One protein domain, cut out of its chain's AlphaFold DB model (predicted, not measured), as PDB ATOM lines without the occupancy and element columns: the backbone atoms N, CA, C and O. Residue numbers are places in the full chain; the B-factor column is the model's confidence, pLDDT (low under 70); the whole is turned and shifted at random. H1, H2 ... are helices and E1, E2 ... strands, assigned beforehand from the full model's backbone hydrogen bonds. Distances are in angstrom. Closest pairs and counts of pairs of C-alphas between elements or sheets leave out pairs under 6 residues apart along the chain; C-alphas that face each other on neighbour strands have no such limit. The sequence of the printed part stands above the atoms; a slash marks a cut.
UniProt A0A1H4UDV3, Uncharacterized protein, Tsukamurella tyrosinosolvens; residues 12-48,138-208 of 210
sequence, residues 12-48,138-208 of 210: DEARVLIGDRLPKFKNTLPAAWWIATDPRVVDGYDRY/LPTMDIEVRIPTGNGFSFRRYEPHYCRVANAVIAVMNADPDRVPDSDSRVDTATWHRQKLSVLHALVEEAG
ATOM      1  N   ASP A  12      29.428 -17.461  38.825       92.69
ATOM      2  CA  ASP A  12      28.592 -17.215  40.006       92.69
ATOM      3  C   ASP A  12      28.637 -18.364  41.020       92.69
ATOM      4  O   ASP A  12      28.688 -18.133  42.229       92.69
ATOM      5  N   GLU A  13      28.679 -19.608  40.546       92.31
ATOM      6  CA  GLU A  13      28.790 -20.782  41.415       92.31
ATOM      7  C   GLU A  13      30.168 -20.830  42.080       92.31
ATOM      8  O   GLU A  13      30.286 -21.082  43.284       92.31
ATOM      9  N   ALA A  14      31.216 -20.519  41.313       92.00
ATOM     10  CA  ALA A  14      32.575 -20.452  41.826       92.00
ATOM     11  C   ALA A  14      32.729 -19.357  42.897       92.00
ATOM     12  O   ALA A  14      33.368 -19.606  43.920       92.00
ATOM     13  N   ARG A  15      32.081 -18.192  42.732       92.19
ATOM     14  CA  ARG A  15      32.051 -17.122  43.749       92.19
ATOM     15  C   ARG A  15      31.468 -17.606  45.076       92.19
ATOM     16  O   ARG A  15      32.044 -17.332  46.125       92.19
ATOM     17  N   VAL A  16      30.367 -18.358  45.047       92.69
ATOM     18  CA  VAL A  16      29.741 -18.905  46.267       92.69
ATOM     19  C   VAL A  16      30.665 -19.899  46.973       92.69
ATOM     20  O   VAL A  16      30.740 -19.920  48.205       92.69
ATOM     21  N   LEU A  17      31.379 -20.732  46.215       92.44
ATOM     22  CA  LEU A  17      32.275 -21.734  46.790       92.44
ATOM     23  C   LEU A  17      33.575 -21.124  47.328       92.44
ATOM     24  O   LEU A  17      34.067 -21.561  48.373       92.44
ATOM     25  N   ILE A  18      34.119 -20.121  46.642       92.00
ATOM     26  CA  ILE A  18      35.425 -19.537  46.964       92.00
ATOM     27  C   ILE A  18      35.311 -18.409  47.992       92.00
ATOM     28  O   ILE A  18      36.120 -18.350  48.923       92.00
ATOM     29  N   GLY A  19      34.289 -17.559  47.877       89.94
ATOM     30  CA  GLY A  19      34.139 -16.356  48.694       89.94
ATOM     31  C   GLY A  19      35.314 -15.389  48.524       89.94
ATOM     32  O   GLY A  19      35.859 -15.238  47.436       89.94
ATOM     33  N   ASP A  20      35.730 -14.759  49.620       87.25
ATOM     34  CA  ASP A  20      36.844 -13.803  49.689       87.25
ATOM     35  C   ASP A  20      38.219 -14.463  49.914       87.25
ATOM     36  O   ASP A  20      39.226 -13.784  50.104       87.25
ATOM     37  N   ARG A  21      38.277 -15.802  49.903       87.50
ATOM     38  CA  ARG A  21      39.460 -16.590  50.289       87.50
ATOM     39  C   ARG A  21      40.261 -17.128  49.109       87.50
ATOM     40  O   ARG A  21      40.955 -18.135  49.248       87.50
ATOM     41  N   LEU A  22      40.159 -16.501  47.942       86.44
ATOM     42  CA  LEU A  22      40.969 -16.896  46.794       86.44
ATOM     43  C   LEU A  22      42.462 -16.690  47.123       86.44
ATOM     44  O   LEU A  22      42.840 -15.611  47.587       86.44
ATOM     45  N   PRO A  23      43.336 -17.692  46.914       82.69
ATOM     46  CA  PRO A  23      44.760 -17.500  47.129       82.69
ATOM     47  C   PRO A  23      45.321 -16.484  46.135       82.69
ATOM     48  O   PRO A  23      44.976 -16.477  44.956       82.69
ATOM     49  N   LYS A  24      46.245 -15.653  46.617       82.50
ATOM     50  CA  LYS A  24      46.939 -14.668  45.786       82.50
ATOM     51  C   LYS A  24      47.930 -15.364  44.858       82.50
ATOM     52  O   LYS A  24      48.918 -15.939  45.327       82.50
ATOM     53  N   PHE A  25      47.719 -15.263  43.551       80.56
ATOM     54  CA  PHE A  25      48.666 -15.757  42.553       80.56
ATOM     55  C   PHE A  25      49.609 -14.627  42.146       80.56
ATOM     56  O   PHE A  25      49.191 -13.630  41.575       80.56
ATOM     57  N   LYS A  26      50.902 -14.757  42.454       67.44
ATOM     58  CA  LYS A  26      51.895 -13.751  42.055       67.44
ATOM     59  C   LYS A  26      52.385 -14.046  40.638       67.44
ATOM     60  O   LYS A  26      53.018 -15.077  40.422       67.44
ATOM     61  N   ASN A  27      52.153 -13.117  39.709       60.72
ATOM     62  CA  ASN A  27      52.712 -13.043  38.347       60.72
ATOM     63  C   ASN A  27      52.326 -14.153  37.353       60.72
ATOM     64  O   ASN A  27      52.569 -13.996  36.157       60.72
ATOM     65  N   THR A  28      51.807 -15.302  37.784       78.31
ATOM     66  CA  THR A  28      51.441 -16.392  36.868       78.31
ATOM     67  C   THR A  28      50.276 -17.185  37.435       78.31
ATOM     68  O   THR A  28      50.338 -17.663  38.569       78.31
ATOM     69  N   LEU A  29      49.222 -17.332  36.631       87.12
ATOM     70  CA  LEU A  29      48.099 -18.193  36.969       87.12
ATOM     71  C   LEU A  29      48.504 -19.672  36.902       87.12
ATOM     72  O   LEU A  29      49.350 -20.043  36.082       87.12
ATOM     73  N   PRO A  30      47.882 -20.534  37.721       92.19
ATOM     74  CA  PRO A  30      48.042 -21.975  37.604       92.19
ATOM     75  C   PRO A  30      47.681 -22.480  36.202       92.19
ATOM     76  O   PRO A  30      46.767 -21.969  35.556       92.19
ATOM     77  N   ALA A  31      48.359 -23.536  35.759       92.50
ATOM     78  CA  ALA A  31      48.056 -24.233  34.511       92.50
ATOM     79  C   ALA A  31      46.829 -25.154  34.637       92.50
ATOM     80  O   ALA A  31      46.187 -25.486  33.645       92.50
ATOM     81  N   ALA A  32      46.489 -25.572  35.855       93.38
ATOM     82  CA  ALA A  32      45.271 -26.316  36.136       93.38
ATOM     83  C   ALA A  32      44.790 -26.050  37.561       93.38
ATOM     84  O   ALA A  32      45.584 -25.740  38.455       93.38
ATOM     85  N   TRP A  33      43.482 -26.200  37.763       94.69
ATOM     86  CA  TRP A  33      42.888 -26.159  39.088       94.69
ATOM     87  C   TRP A  33      41.696 -27.106  39.212       94.69
ATOM     88  O   TRP A  33      41.008 -27.416  38.231       94.69
ATOM     89  N   TRP A  34      41.475 -27.557  40.440       94.69
ATOM     90  CA  TRP A  34      40.401 -28.450  40.845       94.69
ATOM     91  C   TRP A  34      39.721 -27.897  42.084       94.69
ATOM     92  O   TRP A  34      40.313 -27.130  42.847       94.69
ATOM     93  N   ILE A  35      38.492 -28.340  42.302       95.19
ATOM     94  CA  ILE A  35      37.720 -28.031  43.496       95.19
ATOM     95  C   ILE A  35      37.124 -29.314  44.071       95.19
ATOM     96  O   ILE A  35      36.689 -30.192  43.323       95.19
ATOM     97  N   ALA A  36      37.118 -29.404  45.394       95.31
ATOM     98  CA  ALA A  36      36.463 -30.452  46.155       95.31
ATOM     99  C   ALA A  36      35.547 -29.811  47.202       95.31
ATOM    100  O   ALA A  36      35.973 -28.968  47.998       95.31
ATOM    101  N   THR A  37      34.279 -30.216  47.193       94.88
ATOM    102  CA  THR A  37      33.242 -29.761  48.136       94.88
ATOM    103  C   THR A  37      32.782 -30.872  49.078       94.88
ATOM    104  O   THR A  37      31.894 -30.638  49.893       94.88
ATOM    105  N   ASP A  38      33.345 -32.081  48.961       93.38
ATOM    106  CA  ASP A  38      33.067 -33.176  49.891       93.38
ATOM    107  C   ASP A  38      33.420 -32.716  51.320       93.38
ATOM    108  O   ASP A  38      34.575 -32.339  51.565       93.38
ATOM    109  N   PRO A  39      32.467 -32.756  52.273       93.81
ATOM    110  CA  PRO A  39      32.720 -32.393  53.664       93.81
ATOM    111  C   PRO A  39      33.934 -33.103  54.265       93.81
ATOM    112  O   PRO A  39      34.674 -32.501  55.035       93.81
ATOM    113  N   ARG A  40      34.216 -34.349  53.860       94.19
ATOM    114  CA  ARG A  40      35.384 -35.108  54.334       94.19
ATOM    115  C   ARG A  40      36.707 -34.476  53.905       94.19
ATOM    116  O   ARG A  40      37.667 -34.519  54.668       94.19
ATOM    117  N   VAL A  41      36.766 -33.891  52.707       95.12
ATOM    118  CA  VAL A  41      37.962 -33.187  52.212       95.12
ATOM    119  C   VAL A  41      38.129 -31.860  52.939       95.12
ATOM    120  O   VAL A  41      39.238 -31.521  53.346       95.12
ATOM    121  N   VAL A  42      37.028 -31.127  53.123       95.69
ATOM    122  CA  VAL A  42      37.013 -29.843  53.836       95.69
ATOM    123  C   VAL A  42      37.457 -30.026  55.291       95.69
ATOM    124  O   VAL A  42      38.441 -29.415  55.710       95.69
ATOM    125  N   ASP A  43      36.810 -30.933  56.022       96.31
ATOM    126  CA  ASP A  43      37.147 -31.256  57.411       96.31
ATOM    127  C   ASP A  43      38.563 -31.837  57.525       96.31
ATOM    128  O   ASP A  43      39.299 -31.542  58.470       96.31
ATOM    129  N   GLY A  44      38.970 -32.661  56.552       96.88
ATOM    130  CA  GLY A  44      40.323 -33.201  56.453       96.88
ATOM    131  C   GLY A  44      41.372 -32.097  56.343       96.88
ATOM    132  O   GLY A  44      42.330 -32.074  57.118       96.88
ATOM    133  N   TYR A  45      41.167 -31.130  55.448       96.69
ATOM    134  CA  TYR A  45      42.081 -30.002  55.291       96.69
ATOM    135  C   TYR A  45      42.148 -29.130  56.549       96.69
ATOM    136  O   TYR A  45      43.240 -28.757  56.982       96.69
ATOM    137  N   ASP A  46      41.009 -28.844  57.182       96.69
ATOM    138  CA  ASP A  46      40.974 -28.040  58.408       96.69
ATOM    139  C   ASP A  46      41.719 -28.753  59.560       96.69
ATOM    140  O   ASP A  46      42.504 -28.133  60.291       96.69
ATOM    141  N   ARG A  47      41.585 -30.083  59.669       97.62
ATOM    142  CA  ARG A  47      42.364 -30.908  60.612       97.62
ATOM    143  C   ARG A  47      43.855 -30.934  60.286       97.62
ATOM    144  O   ARG A  47      44.667 -30.863  61.215       97.62
ATOM    145  N   TYR A  48      44.221 -31.023  59.007       96.44
ATOM    146  CA  TYR A  48      45.612 -30.934  58.561       96.44
ATOM    147  C   TYR A  48      46.222 -29.600  58.987       96.44
ATOM    148  O   TYR A  48      47.241 -29.593  59.676       96.44
ATOM    149  N   LEU A 138      43.416 -35.872  53.928       92.62
ATOM    150  CA  LEU A 138      42.521 -35.753  52.783       92.62
ATOM    151  C   LEU A 138      43.003 -36.616  51.607       92.62
ATOM    152  O   LEU A 138      44.203 -36.862  51.481       92.62
ATOM    153  N   PRO A 139      42.091 -37.075  50.730       90.50
ATOM    154  CA  PRO A 139      42.463 -37.794  49.516       90.50
ATOM    155  C   PRO A 139      43.210 -36.852  48.566       90.50
ATOM    156  O   PRO A 139      42.595 -36.074  47.843       90.50
ATOM    157  N   THR A 140      44.538 -36.878  48.580       87.50
ATOM    158  CA  THR A 140      45.369 -36.069  47.680       87.50
ATOM    159  C   THR A 140      45.386 -36.649  46.266       87.50
ATOM    160  O   THR A 140      45.304 -37.860  46.078       87.50
ATOM    161  N   MET A 141      45.536 -35.787  45.263       88.62
ATOM    162  CA  MET A 141      45.788 -36.180  43.876       88.62
ATOM    163  C   MET A 141      47.217 -36.696  43.702       88.62
ATOM    164  O   MET A 141      48.165 -36.022  44.103       88.62
ATOM    165  N   ASP A 142      47.368 -37.842  43.038       85.19
ATOM    166  CA  ASP A 142      48.667 -38.449  42.715       85.19
ATOM    167  C   ASP A 142      49.189 -37.955  41.350       85.19
ATOM    168  O   ASP A 142      49.570 -38.720  40.461       85.19
ATOM    169  N   ILE A 143      49.155 -36.634  41.143       84.19
ATOM    170  CA  ILE A 143      49.737 -36.001  39.955       84.19
ATOM    171  C   ILE A 143      51.048 -35.318  40.331       84.19
ATOM    172  O   ILE A 143      51.094 -34.474  41.219       84.19
ATOM    173  N   GLU A 144      52.094 -35.601  39.557       87.31
ATOM    174  CA  GLU A 144      53.357 -34.872  39.601       87.31
ATOM    175  C   GLU A 144      53.844 -34.612  38.171       87.31
ATOM    176  O   GLU A 144      54.039 -35.542  37.383       87.31
ATOM    177  N   VAL A 145      54.095 -33.345  37.831       83.81
ATOM    178  CA  VAL A 145      54.740 -32.976  36.565       83.81
ATOM    179  C   VAL A 145      56.234 -32.786  36.803       83.81
ATOM    180  O   VAL A 145      56.656 -31.935  37.588       83.81
ATOM    181  N   ARG A 146      57.056 -33.554  36.082       86.00
ATOM    182  CA  ARG A 146      58.522 -33.452  36.124       86.00
ATOM    183  C   ARG A 146      59.042 -32.774  34.862       86.00
ATOM    184  O   ARG A 146      58.971 -33.342  33.778       86.00
ATOM    185  N   ILE A 147      59.617 -31.582  35.007       81.69
ATOM    186  CA  ILE A 147      60.223 -30.831  33.897       81.69
ATOM    187  C   ILE A 147      61.754 -30.951  33.977       81.69
ATOM    188  O   ILE A 147      62.328 -30.527  34.985       81.69
ATOM    189  N   PRO A 148      62.440 -31.510  32.960       81.75
ATOM    190  CA  PRO A 148      63.901 -31.569  32.930       81.75
ATOM    191  C   PRO A 148      64.530 -30.174  33.035       81.75
ATOM    192  O   PRO A 148      64.072 -29.229  32.400       81.75
ATOM    193  N   THR A 149      65.611 -30.049  33.802       79.38
ATOM    194  CA  THR A 149      66.322 -28.763  34.009       79.38
ATOM    195  C   THR A 149      67.543 -28.579  33.095       79.38
ATOM    196  O   THR A 149      68.347 -27.677  33.303       79.38
ATOM    197  N   GLY A 150      67.673 -29.410  32.052       70.38
ATOM    198  CA  GLY A 150      68.686 -29.274  30.993       70.38
ATOM    199  C   GLY A 150      70.036 -29.960  31.254       70.38
ATOM    200  O   GLY A 150      70.821 -30.126  30.331       70.38
ATOM    201  N   ASN A 151      70.299 -30.430  32.471       67.94
ATOM    202  CA  ASN A 151      71.556 -31.071  32.894       67.94
ATOM    203  C   ASN A 151      71.454 -32.610  33.031       67.94
ATOM    204  O   ASN A 151      72.218 -33.225  33.771       67.94
ATOM    205  N   GLY A 152      70.501 -33.239  32.334       61.19
ATOM    206  CA  GLY A 152      70.388 -34.699  32.165       61.19
ATOM    207  C   GLY A 152      69.941 -35.511  33.390       61.19
ATOM    208  O   GLY A 152      69.377 -36.586  33.212       61.19
ATOM    209  N   PHE A 153      70.125 -34.998  34.612       73.12
ATOM    210  CA  PHE A 153      69.854 -35.741  35.854       73.12
ATOM    211  C   PHE A 153      68.993 -34.999  36.883       73.12
ATOM    212  O   PHE A 153      68.641 -35.595  37.901       73.12
ATOM    213  N   SER A 154      68.617 -33.734  36.651       81.25
ATOM    214  CA  SER A 154      67.670 -33.040  37.532       81.25
ATOM    215  C   SER A 154      66.386 -32.607  36.840       81.25
ATOM    216  O   SER A 154      66.360 -32.160  35.689       81.25
ATOM    217  N   PHE A 155      65.306 -32.708  37.607       83.06
ATOM    218  CA  PHE A 155      63.959 -32.326  37.224       83.06
ATOM    219  C   PHE A 155      63.425 -31.332  38.244       83.06
ATOM    220  O   PHE A 155      63.656 -31.481  39.446       83.06
ATOM    221  N   ARG A 156      62.672 -30.345  37.770       84.62
ATOM    222  CA  ARG A 156      61.782 -29.568  38.622       84.62
ATOM    223  C   ARG A 156      60.462 -30.322  38.733       84.62
ATOM    224  O   ARG A 156      59.887 -30.697  37.713       84.62
ATOM    225  N   ARG A 157      60.027 -30.550  39.968       86.88
ATOM    226  CA  ARG A 157      58.766 -31.217  40.299       86.88
ATOM    227  C   ARG A 157      57.697 -30.165  40.549       86.88
ATOM    228  O   ARG A 157      57.986 -29.141  41.171       86.88
ATOM    229  N   TYR A 158      56.502 -30.420  40.045       87.62
ATOM    230  CA  TYR A 158      55.313 -29.625  40.299       87.62
ATOM    231  C   TYR A 158      54.217 -30.571  40.769       87.62
ATOM    232  O   TYR A 158      53.880 -31.519  40.062       87.62
ATOM    233  N   GLU A 159      53.689 -30.286  41.947       89.62
ATOM    234  CA  GLU A 159      52.633 -31.046  42.608       89.62
ATOM    235  C   GLU A 159      51.444 -30.101  42.869       89.62
ATOM    236  O   GLU A 159      51.634 -28.875  42.902       89.62
ATOM    237  N   PRO A 160      50.220 -30.631  43.033       91.56
ATOM    238  CA  PRO A 160      49.067 -29.836  43.420       91.56
ATOM    239  C   PRO A 160      49.283 -29.160  44.776       91.56
ATOM    240  O   PRO A 160      49.636 -29.802  45.761       91.56
ATOM    241  N   HIS A 161      49.013 -27.860  44.837       91.56
ATOM    242  CA  HIS A 161      48.970 -27.105  46.082       91.56
ATOM    243  C   HIS A 161      47.519 -26.917  46.524       91.56
ATOM    244  O   HIS A 161      46.709 -26.362  45.777       91.56
ATOM    245  N   TYR A 162      47.201 -27.331  47.749       93.94
ATOM    246  CA  TYR A 162      45.843 -27.319  48.289       93.94
ATOM    247  C   TYR A 162      45.575 -26.070  49.134       93.94
ATOM    248  O   TYR A 162      46.392 -25.669  49.966       93.94
ATOM    249  N   CYS A 163      44.406 -25.458  48.960       93.75
ATOM    250  CA  CYS A 163      44.001 -24.255  49.678       93.75
ATOM    251  C   CYS A 163      42.539 -24.340  50.125       93.75
ATOM    252  O   CYS A 163      41.648 -24.654  49.333       93.75
ATOM    253  N   ARG A 164      42.285 -24.023  51.398       95.00
ATOM    254  CA  ARG A 164      40.931 -23.856  51.934       95.00
ATOM    255  C   ARG A 164      40.343 -22.525  51.476       95.00
ATOM    256  O   ARG A 164      40.923 -21.479  51.746       95.00
ATOM    257  N   VAL A 165      39.159 -22.570  50.869       94.44
ATOM    258  CA  VAL A 165      38.388 -21.372  50.495       94.44
ATOM    259  C   VAL A 165      37.156 -21.209  51.400       94.44
ATOM    260  O   VAL A 165      37.194 -21.675  52.536       94.44
ATOM    261  N   ALA A 166      36.080 -20.525  50.998       94.00
ATOM    262  CA  ALA A 166      34.895 -20.376  51.855       94.00
ATOM    263  C   ALA A 166      34.203 -21.725  52.131       94.00
ATOM    264  O   ALA A 166      34.156 -22.185  53.273       94.00
ATOM    265  N   ASN A 167      33.773 -22.432  51.084       94.19
ATOM    266  CA  ASN A 167      32.937 -23.638  51.192       94.19
ATOM    267  C   ASN A 167      33.543 -24.875  50.507       94.19
ATOM    268  O   ASN A 167      32.860 -25.874  50.311       94.19
ATOM    269  N   ALA A 168      34.816 -24.804  50.123       95.81
ATOM    270  CA  ALA A 168      35.511 -25.870  49.418       95.81
ATOM    271  C   ALA A 168      37.004 -25.918  49.782       95.81
ATOM    272  O   ALA A 168      37.528 -25.048  50.497       95.81
ATOM    273  N   VAL A 169      37.686 -26.919  49.234       96.12
ATOM    274  CA  VAL A 169      39.140 -26.945  49.068       96.12
ATOM    275  C   VAL A 169      39.430 -26.874  47.576       96.12
ATOM    276  O   VAL A 169      38.847 -27.619  46.790       96.12
ATOM    277  N   ILE A 170      40.323 -25.974  47.182       95.44
ATOM    278  CA  ILE A 170      40.846 -25.935  45.819       95.44
ATOM    279  C   ILE A 170      42.235 -26.553  45.787       95.44
ATOM    280  O   ILE A 170      42.988 -26.468  46.758       95.44
ATOM    281  N   ALA A 171      42.588 -27.134  44.653       94.81
ATOM    282  CA  ALA A 171      43.951 -27.526  44.355       94.81
ATOM    283  C   ALA A 171      44.398 -26.824  43.081       94.81
ATOM    284  O   ALA A 171      43.633 -26.739  42.120       94.81
ATOM    285  N   VAL A 172      45.629 -26.331  43.058       93.62
ATOM    286  CA  VAL A 172      46.196 -25.617  41.912       93.62
ATOM    287  C   VAL A 172      47.524 -26.233  41.515       93.62
ATOM    288  O   VAL A 172      48.298 -26.645  42.376       93.62
ATOM    289  N   MET A 173      47.813 -26.279  40.219       91.69
ATOM    290  CA  MET A 173      49.096 -26.759  39.718       91.69
ATOM    291  C   MET A 173      49.672 -25.794  38.685       91.69
ATOM    292  O   MET A 173      48.998 -25.399  37.738       91.69
ATOM    293  N   ASN A 174      50.935 -25.413  38.875       90.75
ATOM    294  CA  ASN A 174      51.611 -24.409  38.042       90.75
ATOM    295  C   ASN A 174      52.247 -24.987  36.773       90.75
ATOM    296  O   ASN A 174      52.628 -24.237  35.880       90.75
ATOM    297  N   ALA A 175      52.388 -26.308  36.696       89.12
ATOM    298  CA  ALA A 175      52.754 -26.993  35.468       89.12
ATOM    299  C   ALA A 175      51.527 -27.672  34.875       89.12
ATOM    300  O   ALA A 175      50.602 -28.034  35.593       89.12
ATOM    301  N   ASP A 176      51.537 -27.825  33.559       88.88
ATOM    302  CA  ASP A 176      50.446 -28.432  32.811       88.88
ATOM    303  C   ASP A 176      50.367 -29.952  33.089       88.88
ATOM    304  O   ASP A 176      51.303 -30.671  32.706       88.88
ATOM    305  N   PRO A 177      49.304 -30.449  33.765       87.06
ATOM    306  CA  PRO A 177      49.112 -31.879  34.032       87.06
ATOM    307  C   PRO A 177      49.007 -32.707  32.756       87.06
ATOM    308  O   PRO A 177      49.357 -33.885  32.776       87.06
ATOM    309  N   ASP A 178      48.553 -32.124  31.647       86.44
ATOM    310  CA  ASP A 178      48.247 -32.864  30.416       86.44
ATOM    311  C   ASP A 178      49.524 -33.293  29.678       86.44
ATOM    312  O   ASP A 178      49.498 -34.112  28.763       86.44
ATOM    313  N   ARG A 179      50.682 -32.793  30.127       81.38
ATOM    314  CA  ARG A 179      52.008 -33.254  29.692       81.38
ATOM    315  C   ARG A 179      52.420 -34.581  30.322       81.38
ATOM    316  O   ARG A 179      53.421 -35.160  29.899       81.38
ATOM    317  N   VAL A 180      51.710 -35.035  31.354       77.69
ATOM    318  CA  VAL A 180      51.955 -36.314  32.020       77.69
ATOM    319  C   VAL A 180      50.984 -37.343  31.443       77.69
ATOM    320  O   VAL A 180      49.775 -37.149  31.553       77.69
ATOM    321  N   PRO A 181      51.484 -38.441  30.847       77.81
ATOM    322  CA  PRO A 181      50.624 -39.524  30.394       77.81
ATOM    323  C   PRO A 181      49.726 -40.023  31.528       77.81
ATOM    324  O   PRO A 181      50.187 -40.227  32.655       77.81
ATOM    325  N   ASP A 182      48.448 -40.208  31.207       75.88
ATOM    326  CA  ASP A 182      47.417 -40.720  32.110       75.88
ATOM    327  C   ASP A 182      47.171 -39.862  33.364       75.88
ATOM    328  O   ASP A 182      46.668 -40.375  34.364       75.88
ATOM    329  N   SER A 183      47.503 -38.565  33.341       76.56
ATOM    330  CA  SER A 183      47.339 -37.657  34.490       76.56
ATOM    331  C   SER A 183      45.921 -37.645  35.063       76.56
ATOM    332  O   SER A 183      45.761 -37.723  36.279       76.56
ATOM    333  N   ASP A 184      44.898 -37.649  34.206       71.88
ATOM    334  CA  ASP A 184      43.493 -37.686  34.625       71.88
ATOM    335  C   ASP A 184      43.135 -38.970  35.396       71.88
ATOM    336  O   ASP A 184      42.314 -38.927  36.309       71.88
ATOM    337  N   SER A 185      43.780 -40.105  35.096       73.69
ATOM    338  CA  SER A 185      43.554 -41.370  35.819       73.69
ATOM    339  C   SER A 185      44.141 -41.377  37.235       73.69
ATOM    340  O   SER A 185      43.789 -42.230  38.049       73.69
ATOM    341  N   ARG A 186      45.026 -40.420  37.536       80.75
ATOM    342  CA  ARG A 186      45.664 -40.251  38.851       80.75
ATOM    343  C   ARG A 186      44.915 -39.275  39.758       80.75
ATOM    344  O   ARG A 186      45.342 -39.007  40.883       80.75
ATOM    345  N   VAL A 187      43.802 -38.737  39.266       85.81
ATOM    346  CA  VAL A 187      42.876 -37.897  40.019       85.81
ATOM    347  C   VAL A 187      41.644 -38.719  40.332       85.81
ATOM    348  O   VAL A 187      40.988 -39.235  39.431       85.81
ATOM    349  N   ASP A 188      41.280 -38.785  41.609       88.50
ATOM    350  CA  ASP A 188      39.945 -39.235  41.977       88.50
ATOM    351  C   ASP A 188      38.920 -38.176  41.544       88.50
ATOM    352  O   ASP A 188      38.629 -37.223  42.269       88.50
ATOM    353  N   THR A 189      38.395 -38.334  40.331       87.81
ATOM    354  CA  THR A 189      37.437 -37.405  39.715       87.81
ATOM    355  C   THR A 189      36.057 -37.422  40.373       87.81
ATOM    356  O   THR A 189      35.250 -36.531  40.097       87.81
ATOM    357  N   ALA A 190      35.785 -38.380  41.269       88.00
ATOM    358  CA  ALA A 190      34.597 -38.353  42.121       88.00
ATOM    359  C   ALA A 190      34.730 -37.335  43.265       88.00
ATOM    360  O   ALA A 190      33.717 -36.873  43.784       88.00
ATOM    361  N   THR A 191      35.963 -36.980  43.634       91.25
ATOM    362  CA  THR A 191      36.268 -36.034  44.715       91.25
ATOM    363  C   THR A 191      36.769 -34.691  44.181       91.25
ATOM    364  O   THR A 191      36.357 -33.633  44.658       91.25
ATOM    365  N   TRP A 192      37.681 -34.726  43.208       93.25
ATOM    366  CA  TRP A 192      38.357 -33.555  42.658       93.25
ATOM    367  C   TRP A 192      37.865 -33.252  41.255       93.25
ATOM    368  O   TRP A 192      38.162 -33.959  40.290       93.25
ATOM    369  N   HIS A 193      37.180 -32.125  41.118       93.12
ATOM    370  CA  HIS A 193      36.588 -31.735  39.850       93.12
ATOM    371  C   HIS A 193      37.440 -30.657  39.194       93.12
ATOM    372  O   HIS A 193      37.530 -29.533  39.695       93.12
ATOM    373  N   ARG A 194      38.084 -30.999  38.071       93.38
ATOM    374  CA  ARG A 194      38.902 -30.054  37.295       93.38
ATOM    375  C   ARG A 194      38.014 -28.952  36.735       93.38
ATOM    376  O   ARG A 194      37.009 -29.253  36.094       93.38
ATOM    377  N   GLN A 195      38.417 -27.696  36.867       94.81
ATOM    378  CA  GLN A 195      37.606 -26.541  36.468       94.81
ATOM    379  C   GLN A 195      38.180 -25.805  35.245       94.81
ATOM    380  O   GLN A 195      39.304 -26.065  34.811       94.81
ATOM    381  N   LYS A 196      37.382 -24.922  34.625       93.75
ATOM    382  CA  LYS A 196      37.824 -24.090  33.487       93.75
ATOM    383  C   LYS A 196      38.817 -23.030  33.988       93.75
ATOM    384  O   LYS A 196      38.534 -22.351  34.973       93.75
ATOM    385  N   LEU A 197      39.953 -22.836  33.312       93.12
ATOM    386  CA  LEU A 197      40.912 -21.779  33.681       93.12
ATOM    387  C   LEU A 197      40.329 -20.369  33.537       93.12
ATOM    388  O   LEU A 197      40.672 -19.494  34.321       93.12
ATOM    389  N   SER A 198      39.417 -20.159  32.584       93.25
ATOM    390  CA  SER A 198      38.743 -18.870  32.384       93.25
ATOM    391  C   SER A 198      37.962 -18.410  33.617       93.25
ATOM    392  O   SER A 198      37.893 -17.218  33.884       93.25
ATOM    393  N   VAL A 199      37.410 -19.349  34.391       93.94
ATOM    394  CA  VAL A 199      36.699 -19.044  35.639       93.94
ATOM    395  C   VAL A 199      37.685 -18.588  36.711       93.94
ATOM    396  O   VAL A 199      37.442 -17.583  37.368       93.94
ATOM    397  N   LEU A 200      38.827 -19.273  36.847       92.62
ATOM    398  CA  LEU A 200      39.882 -18.849  37.770       92.62
ATOM    399  C   LEU A 200      40.438 -17.470  37.397       92.62
ATOM    400  O   LEU A 200      40.636 -16.647  38.279       92.62
ATOM    401  N   HIS A 201      40.650 -17.214  36.105       91.31
ATOM    402  CA  HIS A 201      41.110 -15.918  35.604       91.31
ATOM    403  C   HIS A 201      40.174 -14.786  36.034       91.31
ATOM    404  O   HIS A 201      40.622 -13.846  36.684       91.31
ATOM    405  N   ALA A 202      38.873 -14.931  35.767       91.88
ATOM    406  CA  ALA A 202      37.874 -13.931  36.136       91.88
ATOM    407  C   ALA A 202      37.838 -13.669  37.654       91.88
ATOM    408  O   ALA A 202      37.778 -12.522  38.086       91.88
ATOM    409  N   LEU A 203      37.944 -14.719  38.475       90.88
ATOM    410  CA  LEU A 203      37.991 -14.581  39.936       90.88
ATOM    411  C   LEU A 203      39.235 -13.822  40.423       90.88
ATOM    412  O   LEU A 203      39.146 -13.040  41.367       90.88
ATOM    413  N   VAL A 204      40.395 -14.056  39.802       89.69
ATOM    414  CA  VAL A 204      41.648 -13.366  40.153       89.69
ATOM    415  C   VAL A 204      41.610 -11.898  39.729       89.69
ATOM    416  O   VAL A 204      42.033 -11.034  40.499       89.69
ATOM    417  N   GLU A 205      41.062 -11.606  38.548       87.12
ATOM    418  CA  GLU A 205      40.840 -10.234  38.077       87.12
ATOM    419  C   GLU A 205      39.909  -9.460  39.022       87.12
ATOM    420  O   GLU A 205      40.214  -8.330  39.401       87.12
ATOM    421  N   GLU A 206      38.814 -10.079  39.474       86.19
ATOM    422  CA  GLU A 206      37.881  -9.483  40.443       86.19
ATOM    423  C   GLU A 206      38.520  -9.211  41.807       86.19
ATOM    424  O   GLU A 206      38.194  -8.215  42.456       86.19
ATOM    425  N   ALA A 207      39.447 -10.068  42.236       81.69
ATOM    426  CA  ALA A 207      40.185  -9.893  43.484       81.69
ATOM    427  C   ALA A 207      41.237  -8.764  43.421       81.69
ATOM    428  O   ALA A 207      41.824  -8.423  44.451       81.69
ATOM    429  N   GLY A 208      41.474  -8.173  42.241       69.94
ATOM    430  CA  GLY A 208      42.462  -7.111  42.037       69.94
ATOM    431  C   GLY A 208      43.914  -7.599  42.066       69.94
ATOM    432  O   GLY A 208      44.812  -6.801  42.326       69.94
TER     433      GLY A 208
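Overview. This is residues 12 to 48 and 138 to 208 of the 210 residues of an uncharacterized protein of Tsukamurella tyrosinosolvens (UniProt A0A1H4UDV3). A small three-stranded sheet, E1, E5 and E4, forms the middle, with H2 across one face and H1 and H4 only grazing it. The hairpin E2 and E3 reaches away from it as an arm that makes one end of the longest axis. The printed part has 108 residues, with four named helices and five named strands in the order H1 E1 H2 E2 E3 E4 E5 H3 H4; both sheets, E1 - E5 - E4 and E2 - E3, are antiparallel. The class is mixed, with under half of the residues in named elements; the whole is compact, radius of gyration of the C-alphas 14.5 A, spans 45 by 31 by 23 A.

Along the chain. H1, residues 12 to 18, begins at C-alpha 12 (28.592, -17.215, 40.006). E1 is residues 32 to 36, 14.0 A; H2 39 to 48, 13.9 A; E2 145 to 148; E3 155 to 158; E4 161 to 164; E5 169 to 173, 13.7 A; H3 183 to 186. H4, residues 197 to 206, 14.4 A, ends at C-alpha 206 (37.881, -9.483, 40.443).

Arrangement. E5 is the inner strand: N 34 and O 171 are 2.9 A apart, N 163 and O 170 2.8 A, within hydrogen-bond range. Residues 34 to 35 also pair antiparallel with 193 to 194. H2 is on the sheet, two layers, helix over one face, at a height of 8.4 A; the closest C-alphas of H2 and E5 are Val 42 and Val 169, 6.0 A. In the hairpin E2 and E3, N 156 and O 147 are 2.8 A apart. E3 runs on into E4 at 18 degrees. H1 and H4 are close but not clearly touching, closest C-alphas Arg 15 and Leu 203, 7.5 A. H3 is not on the sheet. In H1, H2 and H4 every O i to N i+4 pair is within hydrogen-bond range; H3 is too short for one.

Size, cuts and confidence. The C-alphas farthest apart, Asp 12 and Gly 152, are 46.0 A apart. Residues 49 to 137 are not printed, with 8.1 A between C-alphas 48 and 138. The link H1 to E1 is long. Residues 26 to 27, 151 to 152 and 208 have pLDDT under 70.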